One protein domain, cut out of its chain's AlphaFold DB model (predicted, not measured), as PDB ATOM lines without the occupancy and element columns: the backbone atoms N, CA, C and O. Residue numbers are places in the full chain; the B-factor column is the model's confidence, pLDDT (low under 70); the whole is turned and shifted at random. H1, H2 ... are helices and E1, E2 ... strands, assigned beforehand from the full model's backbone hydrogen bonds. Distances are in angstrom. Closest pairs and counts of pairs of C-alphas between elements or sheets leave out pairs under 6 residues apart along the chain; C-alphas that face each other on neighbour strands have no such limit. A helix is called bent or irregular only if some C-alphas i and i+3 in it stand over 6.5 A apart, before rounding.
ATOM      1  N   ILE A   5     214.709 178.604 184.560       93.69
ATOM      2  CA  ILE A   5     213.817 179.686 184.143       93.69
ATOM      3  C   ILE A   5     212.491 179.591 184.900       93.69
ATOM      4  O   ILE A   5     212.039 178.499 185.240       93.69
ATOM      5  N   ARG A   6     211.874 180.741 185.179       93.25
ATOM      6  CA  ARG A   6     210.499 180.803 185.684       93.25
ATOM      7  C   ARG A   6     209.532 180.773 184.515       93.25
ATOM      8  O   ARG A   6     209.760 181.460 183.520       93.25
ATOM      9  N   LEU A   7     208.467 179.993 184.637       90.25
ATOM     10  CA  LEU A   7     207.401 180.011 183.641       90.25
ATOM     11  C   LEU A   7     206.664 181.360 183.664       90.25
ATOM     12  O   LEU A   7     206.776 182.137 184.610       90.25
ATOM     13  N   GLY A   8     205.947 181.669 182.586       90.81
ATOM     14  CA  GLY A   8     205.137 182.884 182.487       90.81
ATOM     15  C   GLY A   8     203.713 182.703 183.021       90.81
ATOM     16  O   GLY A   8     203.281 181.597 183.350       90.81
ATOM     17  N   GLY A   9     202.958 183.804 183.056       90.19
ATOM     18  CA  GLY A   9     201.520 183.791 183.328       90.19
ATOM     19  C   GLY A   9     201.154 183.253 184.715       90.19
ATOM     20  O   GLY A   9     201.772 183.602 185.724       90.19
ATOM     21  N   THR A  10     200.135 182.396 184.762       85.56
ATOM     22  CA  THR A  10     199.607 181.796 186.000       85.56
ATOM     23  C   THR A  10     200.576 180.822 186.672       85.56
ATOM     24  O   THR A  10     200.409 180.535 187.852       85.56
ATOM     25  N   ALA A  11     201.615 180.359 185.967       85.00
ATOM     26  CA  ALA A  11     202.650 179.470 186.493       85.00
ATOM     27  C   ALA A  11     203.942 180.213 186.886       85.00
ATOM     28  O   ALA A  11     205.008 179.611 186.960       85.00
ATOM     29  N   SER A  12     203.880 181.524 187.135       88.19
ATOM     30  CA  SER A  12     205.056 182.363 187.437       88.19
ATOM     31  C   SER A  12     205.853 181.969 188.688       88.19
ATOM     32  O   SER A  12     207.025 182.333 188.833       88.19
ATOM     33  N   ASN A  13     205.242 181.193 189.580       89.44
ATOM     34  CA  ASN A  13     205.878 180.585 190.746       89.44
ATOM     35  C   ASN A  13     206.618 179.272 190.429       89.44
ATOM     36  O   ASN A  13     207.342 178.768 191.284       89.44
ATOM     37  N   VAL A  14     206.454 178.714 189.227       91.31
ATOM     38  CA  VAL A  14     207.078 177.456 188.815       91.31
ATOM     39  C   VAL A  14     208.440 177.730 188.186       91.31
ATOM     40  O   VAL A  14     208.554 178.423 187.174       91.31
ATOM     41  N   VAL A  15     209.482 177.150 188.780       94.38
ATOM     42  CA  VAL A  15     210.845 177.162 188.244       94.38
ATOM     43  C   VAL A  15     211.103 175.835 187.544       94.38
ATOM     44  O   VAL A  15     210.889 174.774 188.130       94.38
ATOM     45  N   VAL A  16     211.582 175.886 186.306       94.56
ATOM     46  CA  VAL A  16     211.924 174.699 185.519       94.56
ATOM     47  C   VAL A  16     213.369 174.734 185.033       94.56
ATOM     48  O   VAL A  16     213.993 175.798 184.940       94.56
ATOM     49  N   SER A  17     213.910 173.566 184.696       92.69
ATOM     50  CA  SER A  17     215.165 173.462 183.952       92.69
ATOM     51  C   SER A  17     215.016 174.047 182.541       92.69
ATOM     52  O   SER A  17     213.982 173.899 181.893       92.69
ATOM     53  N   LYS A  18     216.068 174.697 182.018       92.56
ATOM     54  CA  LYS A  18     216.085 175.157 180.611       92.56
ATOM     55  C   LYS A  18     216.242 174.020 179.600       92.56
ATOM     56  O   LYS A  18     215.995 174.224 178.416       92.56
ATOM     57  N   VAL A  19     216.668 172.843 180.054       92.50
ATOM     58  CA  VAL A  19     216.769 171.626 179.246       92.50
ATOM     59  C   VAL A  19     215.683 170.660 179.707       92.50
ATOM     60  O   VAL A  19     215.613 170.341 180.893       92.50
ATOM     61  N   ALA A  20     214.843 170.227 178.769       93.00
ATOM     62  CA  ALA A  20     213.774 169.262 179.004       93.00
ATOM     63  C   ALA A  20     214.247 167.830 178.721       93.00
ATOM     64  O   ALA A  20     215.051 167.601 177.816       93.00
ATOM     65  N   HIS A  21     213.691 166.861 179.443       93.50
ATOM     66  CA  HIS A  21     213.897 165.441 179.194       93.50
ATOM     67  C   HIS A  21     212.893 164.950 178.137       93.50
ATOM     68  O   HIS A  21     211.675 164.981 178.337       93.50
ATOM     69  N   GLY A  22     213.396 164.542 176.972       93.81
ATOM     70  CA  GLY A  22     212.571 164.066 175.862       93.81
ATOM     71  C   GLY A  22     212.246 162.580 175.984       93.81
ATOM     72  O   GLY A  22     213.154 161.760 176.024       93.81
ATOM     73  N   LEU A  23     210.959 162.225 175.963       94.12
ATOM     74  CA  LEU A  23     210.513 160.839 176.150       94.12
ATOM     75  C   LEU A  23     210.225 160.095 174.842       94.12
ATOM     76  O   LEU A  23     209.928 158.907 174.867       94.12
ATOM     77  N   MET A  24     210.327 160.771 173.694       91.38
ATOM     78  CA  MET A  24     209.933 160.227 172.391       91.38
ATOM     79  C   MET A  24     210.617 158.889 172.073       91.38
ATOM     80  O   MET A  24     209.946 157.910 171.766       91.38
ATOM     81  N   MET A  25     211.945 158.824 172.196       92.75
ATOM     82  CA  MET A  25     212.727 157.631 171.844       92.75
ATOM     83  C   MET A  25     212.665 156.513 172.891       92.75
ATOM     84  O   MET A  25     213.199 155.436 172.643       92.75
ATOM     85  N   MET A  26     211.998 156.721 174.030       91.56
ATOM     86  CA  MET A  26     211.778 155.644 175.002       91.56
ATOM     87  C   MET A  26     210.785 154.611 174.456       91.56
ATOM     88  O   MET A  26     210.948 153.412 174.663       91.56
ATOM     89  N   THR A  27     209.790 155.065 173.691       91.31
ATOM     90  CA  THR A  27     208.683 154.228 173.199       91.31
ATOM     91  C   THR A  27     208.516 154.264 171.681       91.31
ATOM     92  O   THR A  27     207.998 153.311 171.101       91.31
ATOM     93  N   TRP A  28     208.984 155.317 171.003       90.44
ATOM     94  CA  TRP A  28     208.914 155.447 169.545       90.44
ATOM     95  C   TRP A  28     210.181 154.909 168.866       90.44
ATOM     96  O   TRP A  28     210.950 155.631 168.234       90.44
ATOM     97  N   ARG A  29     210.402 153.606 169.025       91.88
ATOM     98  CA  ARG A  29     211.499 152.842 168.414       91.88
ATOM     99  C   ARG A  29     211.067 151.382 168.210       91.88
ATOM    100  O   ARG A  29     210.128 150.954 168.880       91.88
ATOM    101  N   PRO A  30     211.728 150.598 167.333       89.38
ATOM    102  CA  PRO A  30     211.293 149.231 167.020       89.38
ATOM    103  C   PRO A  30     211.164 148.324 168.248       89.38
ATOM    104  O   PRO A  30     210.180 147.607 168.388       89.38
ATOM    105  N   VAL A  31     212.139 148.408 169.153       91.38
ATOM    106  CA  VAL A  31     212.117 147.745 170.460       91.38
ATOM    107  C   VAL A  31     212.124 148.844 171.518       91.38
ATOM    108  O   VAL A  31     213.158 149.511 171.633       91.38
ATOM    109  N   PRO A  32     210.999 149.098 172.214       90.88
ATOM    110  CA  PRO A  32     210.923 150.080 173.293       90.88
ATOM    111  C   PRO A  32     211.983 149.848 174.370       90.88
ATOM    112  O   PRO A  32     212.432 148.722 174.582       90.88
ATOM    113  N   VAL A  33     212.381 150.927 175.040       93.25
ATOM    114  CA  VAL A  33     213.283 150.849 176.192       93.25
ATOM    115  C   VAL A  33     212.561 150.110 177.327       93.25
ATOM    116  O   VAL A  33     211.388 150.408 177.568       93.25
ATOM    117  N   PRO A  34     213.210 149.152 178.013       95.31
ATOM    118  CA  PRO A  34     212.637 148.521 179.198       95.31
ATOM    119  C   PRO A  34     212.297 149.554 180.276       95.31
ATOM    120  O   PRO A  34     213.044 150.511 180.477       95.31
ATOM    121  N   ASP A  35     211.205 149.328 181.005       93.75
ATOM    122  CA  ASP A  35     210.690 150.272 182.003       93.75
ATOM    123  C   ASP A  35     211.758 150.720 183.008       93.75
ATOM    124  O   ASP A  35     211.923 151.913 183.217       93.75
ATOM    125  N   GLU A  36     212.546 149.797 183.567       94.88
ATOM    126  CA  GLU A  36     213.581 150.144 184.551       94.88
ATOM    127  C   GLU A  36     214.653 151.088 183.980       94.88
ATOM    128  O   GLU A  36     215.054 152.037 184.647       94.88
ATOM    129  N   GLU A  37     215.079 150.894 182.730       96.19
ATOM    130  CA  GLU A  37     216.059 151.783 182.089       96.19
ATOM    131  C   GLU A  37     215.448 153.164 181.813       96.19
ATOM    132  O   GLU A  37     216.076 154.194 182.069       96.19
ATOM    133  N   ALA A  38     214.196 153.202 181.349       95.62
ATOM    134  CA  ALA A  38     213.479 154.453 181.138       95.62
ATOM    135  C   ALA A  38     213.250 155.206 182.460       95.62
ATOM    136  O   ALA A  38     213.417 156.425 182.518       95.62
ATOM    137  N   PHE A  39     212.905 154.494 183.533       96.81
ATOM    138  CA  PHE A  39     212.681 155.067 184.856       96.81
ATOM    139  C   PHE A  39     213.972 155.632 185.440       96.81
ATOM    140  O   PHE A  39     213.966 156.764 185.914       96.81
ATOM    141  N   GLU A  40     215.088 154.912 185.346       97.00
ATOM    142  CA  GLU A  40     216.386 155.418 185.800       97.00
ATOM    143  C   GLU A  40     216.847 156.642 184.991       97.00
ATOM    144  O   GLU A  40     217.370 157.609 185.555       97.00
ATOM    145  N   ALA A  41     216.582 156.677 183.681       96.25
ATOM    146  CA  ALA A  41     216.858 157.855 182.859       96.25
ATOM    147  C   ALA A  41     216.025 159.081 183.289       96.25
ATOM    148  O   ALA A  41     216.553 160.192 183.383       96.25
ATOM    149  N   ILE A  42     214.738 158.892 183.594       95.81
ATOM    150  CA  ILE A  42     213.870 159.968 184.091       95.81
ATOM    151  C   ILE A  42     214.337 160.435 185.472       95.81
ATOM    152  O   ILE A  42     214.525 161.636 185.677       95.81
ATOM    153  N   LYS A  43     214.570 159.502 186.402       96.31
ATOM    154  CA  LYS A  43     215.016 159.798 187.770       96.31
ATOM    155  C   LYS A  43     216.327 160.561 187.777       96.31
ATOM    156  O   LYS A  43     216.385 161.632 188.362       96.31
ATOM    157  N   SER A  44     217.341 160.088 187.053       95.75
ATOM    158  CA  SER A  44     218.638 160.775 186.963       95.75
ATOM    159  C   SER A  44     218.517 162.196 186.404       95.75
ATOM    160  O   SER A  44     219.175 163.112 186.896       95.75
ATOM    161  N   GLY A  45     217.627 162.415 185.429       93.62
ATOM    162  CA  GLY A  45     217.294 163.750 184.946       93.62
ATOM    163  C   GLY A  45     216.716 164.637 186.050       93.62
ATOM    164  O   GLY A  45     217.193 165.753 186.253       93.62
ATOM    165  N   VAL A  46     215.717 164.141 186.778       95.06
ATOM    166  CA  VAL A  46     215.045 164.882 187.854       95.06
ATOM    167  C   VAL A  46     215.977 165.142 189.041       95.06
ATOM    168  O   VAL A  46     216.079 166.278 189.494       95.06
ATOM    169  N   ASP A  47     216.693 164.122 189.504       95.12
ATOM    170  CA  ASP A  47     217.555 164.168 190.690       95.12
ATOM    171  C   ASP A  47     218.834 164.991 190.461       95.12
ATOM    172  O   ASP A  47     219.492 165.406 191.413       95.12
ATOM    173  N   SER A  48     219.175 165.292 189.203       93.38
ATOM    174  CA  SER A  48     220.248 166.237 188.868       93.38
ATOM    175  C   SER A  48     219.897 167.707 189.148       93.38
ATOM    176  O   SER A  48     220.776 168.575 189.096       93.38
ATOM    177  N   LEU A  49     218.620 168.012 189.405       92.50
ATOM    178  CA  LEU A  49     218.141 169.369 189.636       92.50
ATOM    179  C   LEU A  49     218.223 169.749 191.122       92.50
ATOM    180  O   LEU A  49     218.014 168.908 191.992       92.50
ATOM    181  N   PRO A  50     218.492 171.029 191.437       92.00
ATOM    182  CA  PRO A  50     218.409 171.505 192.810       92.00
ATOM    183  C   PRO A  50     216.952 171.527 193.295       92.00
ATOM    184  O   PRO A  50     216.013 171.613 192.499       92.00
ATOM    185  N   GLU A  51     216.771 171.507 194.614       91.00
ATOM    186  CA  GLU A  51     215.447 171.572 195.235       91.00
ATOM    187  C   GLU A  51     214.636 172.787 194.751       91.00
ATOM    188  O   GLU A  51     215.160 173.884 194.542       91.00
ATOM    189  N   GLY A  52     213.333 172.578 194.549       90.50
ATOM    190  CA  GLY A  52     212.407 173.606 194.064       90.50
ATOM    191  C   GLY A  52     212.416 173.837 192.546       90.50
ATOM    192  O   GLY A  52     211.603 174.623 192.058       90.50
ATOM    193  N   VAL A  53     213.277 173.152 191.785       94.12
ATOM    194  CA  VAL A  53     213.288 173.199 190.314       94.12
ATOM    195  C   VAL A  53     212.652 171.937 189.750       94.12
ATOM    196  O   VAL A  53     213.040 170.827 190.098       94.12
ATOM    197  N   LYS A  54     211.688 172.103 188.840       95.19
ATOM    198  CA  LYS A  54     211.012 170.983 188.180       95.19
ATOM    199  C   LYS A  54     211.690 170.609 186.860       95.19
ATOM    200  O   LYS A  54     212.027 171.482 186.056       95.19
ATOM    201  N   MET A  55     211.829 169.311 186.599       96.00
ATOM    202  CA  MET A  55     212.261 168.808 185.290       96.00
ATOM    203  C   MET A  55     211.100 168.855 184.305       96.00
ATOM    204  O   MET A  55     210.037 168.301 184.582       96.00
ATOM    205  N   VAL A  56     211.305 169.454 183.134       96.00
ATOM    206  CA  VAL A  56     210.303 169.395 182.064       96.00
ATOM    207  C   VAL A  56     210.370 168.033 181.384       96.00
ATOM    208  O   VAL A  56     211.371 167.715 180.745       96.00
ATOM    209  N   LEU A  57     209.301 167.245 181.479       96.00
ATOM    210  CA  LEU A  57     209.146 165.998 180.732       96.00
ATOM    211  C   LEU A  57     208.348 166.270 179.458       96.00
ATOM    212  O   LEU A  57     207.207 166.728 179.516       96.00
ATOM    213  N   ASN A  58     208.946 165.997 178.300       95.62
ATOM    214  CA  ASN A  58     208.299 166.189 177.005       95.62
ATOM    215  C   ASN A  58     207.765 164.857 176.461       95.62
ATOM    216  O   ASN A  58     208.542 163.999 176.028       95.62
ATOM    217  N   SER A  59     206.440 164.736 176.441       95.00
ATOM    218  CA  SER A  59     205.674 163.566 176.016       95.00
ATOM    219  C   SER A  59     204.667 163.925 174.911       95.00
ATOM    220  O   SER A  59     204.431 165.097 174.594       95.00
ATOM    221  N   ALA A  60     204.050 162.908 174.316       91.25
ATOM    222  CA  ALA A  60     202.897 163.062 173.446       91.25
ATOM    223  C   ALA A  60     202.012 161.814 173.473       91.25
ATOM    224  O   ALA A  60     202.503 160.698 173.629       91.25
ATOM    225  N   GLU A  61     200.721 162.011 173.204       90.19
ATOM    226  CA  GLU A  61     199.719 160.949 173.033       90.19
ATOM    227  C   GLU A  61     200.116 159.939 171.946       90.19
ATOM    228  O   GLU A  61     199.740 158.777 171.999       90.19
ATOM    229  N   PHE A  62     200.888 160.382 170.954       87.25
ATOM    230  CA  PHE A  62     201.251 159.601 169.776       87.25
ATOM    231  C   PHE A  62     202.715 159.145 169.759       87.25
ATOM    232  O   PHE A  62     203.193 158.689 168.720       87.25
ATOM    233  N   TYR A  63     203.450 159.289 170.865       91.31
ATOM    234  CA  TYR A  63     204.832 158.810 170.982       91.31
ATOM    235  C   TYR A  63     204.870 157.292 171.197       91.31
ATOM    236  O   TYR A  63     205.325 156.781 172.213       91.31
ATOM    237  N   GLY A  64     204.409 156.541 170.212       88.62
ATOM    238  CA  GLY A  64     204.432 155.089 170.210       88.62
ATOM    239  C   GLY A  64     204.350 154.565 168.785       88.62
ATOM    240  O   GLY A  64     203.903 155.267 167.873       88.62
ATOM    241  N   ASN A  65     204.798 153.329 168.572       87.75
ATOM    242  CA  ASN A  65     204.695 152.697 167.258       87.75
ATOM    243  C   ASN A  65     203.228 152.642 166.810       87.75
ATOM    244  O   ASN A  65     202.337 152.333 167.599       87.75
ATOM    245  N   GLY A  66     202.974 152.989 165.546       86.50
ATOM    246  CA  GLY A  66     201.606 153.111 165.031       86.50
ATOM    247  C   GLY A  66     200.814 154.272 165.644       86.50
ATOM    248  O   GLY A  66     199.589 154.244 165.615       86.50
ATOM    249  N   PHE A  67     201.497 155.283 166.192       84.69
ATOM    250  CA  PHE A  67     200.895 156.407 166.912       84.69
ATOM    251  C   PHE A  67     200.126 155.990 168.180       84.69
ATOM    252  O   PHE A  67     199.113 156.603 168.521       84.69
ATOM    253  N   SER A  68     200.590 154.951 168.874       88.50
ATOM    254  CA  SER A  68     199.985 154.484 170.125       88.50
ATOM    255  C   SER A  68     200.301 155.383 171.329       88.50
ATOM    256  O   SER A  68     201.229 156.195 171.299       88.50
ATOM    257  N   THR A  69     199.554 155.168 172.415       91.31
ATOM    258  CA  THR A  69     199.653 155.848 173.720       91.31
ATOM    259  C   THR A  69     200.778 155.334 174.618       91.31
ATOM    260  O   THR A  69     200.854 155.714 175.785       91.31
ATOM    261  N   ALA A  70     201.692 154.516 174.085       91.50
ATOM    262  CA  ALA A  70     202.726 153.823 174.856       91.50
ATOM    263  C   ALA A  70     203.559 154.756 175.760       91.50
ATOM    264  O   ALA A  70     203.964 154.360 176.851       91.50
ATOM    265  N   ASN A  71     203.799 156.005 175.343       93.56
ATOM    266  CA  ASN A  71     204.535 156.979 176.157       93.56
ATOM    267  C   ASN A  71     203.769 157.441 177.403       93.56
ATOM    268  O   ASN A  71     204.372 157.648 178.451       93.56
ATOM    269  N   LEU A  72     202.448 157.595 177.291       93.31
ATOM    270  CA  LEU A  72     201.593 157.946 178.423       93.31
ATOM    271  C   LEU A  72     201.449 156.765 179.378       93.31
ATOM    272  O   LEU A  72     201.472 156.954 180.587       93.31
ATOM    273  N   GLU A  73     201.376 155.548 178.842       94.62
ATOM    274  CA  GLU A  73     201.363 154.324 179.646       94.62
ATOM    275  C   GLU A  73     202.679 154.137 180.414       94.62
ATOM    276  O   GLU A  73     202.652 153.772 181.585       94.62
ATOM    277  N   LEU A  74     203.828 154.440 179.791       94.75
ATOM    278  CA  LEU A  74     205.130 154.453 180.467       94.75
ATOM    279  C   LEU A  74     205.142 155.451 181.635       94.75
ATOM    280  O   LEU A  74     205.583 155.111 182.730       94.75
ATOM    281  N   LEU A  75     204.634 156.667 181.420       95.56
ATOM    282  CA  LEU A  75     204.538 157.682 182.471       95.56
ATOM    283  C   LEU A  75     203.561 157.292 183.583       95.56
ATOM    284  O   LEU A  75     203.846 157.545 184.748       95.56
ATOM    285  N   ALA A  76     202.437 156.659 183.246       95.94
ATOM    286  CA  ALA A  76     201.485 156.165 184.235       95.94
ATOM    287  C   ALA A  76     202.148 155.143 185.168       95.94
ATOM    288  O   ALA A  76     202.110 155.319 186.383       95.94
ATOM    289  N   ARG A  77     202.854 154.151 184.604       96.56
ATOM    290  CA  ARG A  77     203.614 153.165 185.390       96.56
ATOM    291  C   ARG A  77     204.741 153.809 186.201       96.56
ATOM    292  O   ARG A  77     204.981 153.410 187.337       96.56
ATOM    293  N   PHE A  78     205.408 154.823 185.646       96.69
ATOM    294  CA  PHE A  78     206.449 155.571 186.352       96.69
ATOM    295  C   PHE A  78     205.907 156.259 187.612       96.69
ATOM    296  O   PHE A  78     206.462 156.069 188.690       96.69
ATOM    297  N   TYR A  79     204.818 157.026 187.501       97.12
ATOM    298  CA  TYR A  79     204.243 157.744 188.644       97.12
ATOM    299  C   TYR A  79     203.506 156.833 189.627       97.12
ATOM    300  O   TYR A  79     203.413 157.170 190.802       97.12
ATOM    301  N   GLU A  80     203.012 155.677 189.183       96.38
ATOM    302  CA  GLU A  80     202.475 154.656 190.085       96.38
ATOM    303  C   GLU A  80     203.578 154.063 190.975       96.38
ATOM    304  O   GLU A  80     203.374 153.869 192.172       96.38
ATOM    305  N   LYS A  81     204.769 153.831 190.409       96.69
ATOM    306  CA  LYS A  81     205.928 153.303 191.142       96.69
ATOM    307  C   LYS A  81     206.647 154.370 191.978       96.69
ATOM    308  O   LYS A  81     207.169 154.045 193.041       96.69
ATOM    309  N   TYR A  82     206.675 155.617 191.502       96.12
ATOM    310  CA  TYR A  82     207.422 156.735 192.092       96.12
ATOM    311  C   TYR A  82     206.561 158.010 192.203       96.12
ATOM    312  O   TYR A  82     206.828 159.017 191.527       96.12
ATOM    313  N   PRO A  83     205.498 157.995 193.026       95.50
ATOM    314  CA  PRO A  83     204.558 159.112 193.128       95.50
ATOM    315  C   PRO A  83     205.218 160.426 193.576       95.50
ATOM    316  O   PRO A  83     204.789 161.506 193.173       95.50
ATOM    317  N   GLU A  84     206.310 160.364 194.339       93.81
ATOM    318  CA  GLU A  84     207.070 161.521 194.822       93.81
ATOM    319  C   GLU A  84     207.724 162.351 193.704       93.81
ATOM    320  O   GLU A  84     208.053 163.524 193.897       93.81
ATOM    321  N   TYR A  85     207.900 161.776 192.509       95.06
ATOM    322  CA  TYR A  85     208.460 162.492 191.362       95.06
ATOM    323  C   TYR A  85     207.430 163.392 190.664       95.06
ATOM    324  O   TYR A  85     207.820 164.262 189.877       95.06
ATOM    325  N   ALA A  86     206.132 163.260 190.964       94.25
ATOM    326  CA  ALA A  86     205.095 164.149 190.433       94.25
ATOM    327  C   ALA A  86     205.347 165.615 190.835       94.25
ATOM    328  O   ALA A  86     205.292 166.518 189.999       94.25
ATOM    329  N   ASP A  87     205.761 165.855 192.081       93.38
ATOM    330  CA  ASP A  87     206.064 167.203 192.571       93.38
ATOM    331  C   ASP A  87     207.406 167.751 192.069       93.38
ATOM    332  O   ASP A  87     207.628 168.964 192.082       93.38
ATOM    333  N   LYS A  88     208.284 166.895 191.547       93.88
ATOM    334  CA  LYS A  88     209.592 167.287 190.997       93.88
ATOM    335  C   LYS A  88     209.590 167.450 189.475       93.88
ATOM    336  O   LYS A  88     210.603 167.821 188.884       93.88
ATOM    337  N   THR A  89     208.466 167.184 188.819       95.88
ATOM    338  CA  THR A  89     208.360 167.209 187.357       95.88
ATOM    339  C   THR A  89     207.323 168.222 186.886       95.88
ATOM    340  O   THR A  89     206.408 168.617 187.608       95.88
ATOM    341  N   PHE A  90     207.511 168.701 185.661       95.06
ATOM    342  CA  PHE A  90     206.555 169.501 184.914       95.06
ATOM    343  C   PHE A  90     206.274 168.769 183.601       95.06
ATOM    344  O   PHE A  90     207.135 168.691 182.724       95.06
ATOM    345  N   LEU A  91     205.087 168.180 183.480       94.75
ATOM    346  CA  LEU A  91     204.738 167.330 182.348       94.75
ATOM    347  C   LEU A  91     204.126 168.151 181.205       94.75
ATOM    348  O   LEU A  91     203.110 168.818 181.374       94.75
ATOM    349  N   SER A  92     204.727 168.057 180.019       93.81
ATOM    350  CA  SER A  92     204.233 168.650 178.777       93.81
ATOM    351  C   SER A  92     203.819 167.543 177.809       93.81
ATOM    352  O   SER A  92     204.684 166.869 177.244       93.81
ATOM    353  N   VAL A  93     202.515 167.398 177.554       93.69
ATOM    354  CA  VAL A  93     201.960 166.394 176.629       93.69
ATOM    355  C   VAL A  93     201.419 167.060 175.367       93.69
ATOM    356  O   VAL A  93     200.555 167.931 175.439       93.69
ATOM    357  N   LYS A  94     201.888 166.621 174.195       91.19
ATOM    358  CA  LYS A  94     201.283 166.992 172.906       91.19
ATOM    359  C   LYS A  94     200.182 166.000 172.533       91.19
ATOM    360  O   LYS A  94     200.415 164.793 172.536       91.19
ATOM    361  N   VAL A  95     199.010 166.501 172.167       86.19
ATOM    362  CA  VAL A  95     197.880 165.677 171.706       86.19
ATOM    363  C   VAL A  95     197.785 165.690 170.187       86.19
ATOM    364  O   VAL A  95     198.208 166.652 169.537       86.19
TER     365      VAL A  95
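This is residues 5 to 95 of the 123 residues of the protein "Pyridoxal reductase" of Grifola frondosa (UniProt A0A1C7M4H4). A small, strongly twisted sheet of three parallel strands has H2 packed along E2, while H3 only grazes the sheet with its residues 70 to 75. Short H1 packs on the beginning of H3 near the last residues of E2, and at the far end of the long axis residues 8 to 13 stick out beyond E1. The printed part has 91 residues with three named helices and three named strands, in the order E1 H1 H2 E2 H3 E3; the sheet runs E1 E2 E3, and the class is mixed, helices and strands. The whole is compact, with a radius of gyration of the C-alphas of 13.2 A, yet elongated in outline, spanning 38 by 25 by 21 A.

E1, residues 15 to 17, begins at C-alpha 15 (210.845, 177.162, 188.244) and is 7.1 A long. H1 is residues 24 to 27, neither bent nor irregular, but only just: C-alphas 24 and 27 are 6.2 A apart. H2, residues 35 to 47, is 17.8 A long and begins at C-alpha 35 (210.690, 150.272, 182.003). E2, residues 53 to 60, is 22.3 A long. H3, residues 70 to 81, is 16.6 A long. E3, residues 89 to 94, is 16.1 A long and ends at C-alpha 94 (201.283, 166.992, 172.906).

E2 is the inner strand, with staggered pairing: residues 53 to 54 pair with E1 and residues 55 to 60 with E3. E1 and E2 are parallel at 64 degrees, with N 54 and O 15 at 2.9 A. E2 and E3 are parallel at 22 degrees, with N 57 and O 90 at 2.9 A. Each of these two strand pairs belongs to a strand-helix-strand unit, two parallel neighbour strands with helices between: E1, H1 H2, E2 and E2, H3, E3, both with right-handed crossovers. H2 is on the sheet, over E2, at a height over the sheet of 11.0 A; it runs along the strands, at 22 degrees to E2 on the local plane. The closest C-alphas of H2 and E2, Val 46 and Met 55, are 5.5 A apart. H2 and H3 are close but not clearly touching; their closest C-alphas, Phe 39 and Phe 78, are 6.4 A apart. Their steep tilt is 69 degrees, only just short of about perpendicular, and they run the same way. H3 touches H1 with residues 70 to 71 alone, the closest C-alphas being Thr 27 and Asn 71 at 5.8 A. H1 is not on the sheet. In H2 and H3 every O i to N i+4 pair is within hydrogen-bond range; H1 is too short for such a pair.

The two C-alphas farthest apart, those of Gly 9 and Val 31, are 39.7 A apart. The printed part has no cut and no long link; the link from H2 to E2 is tight. Its mean pLDDT is 93.0, and no printed residue is under 70.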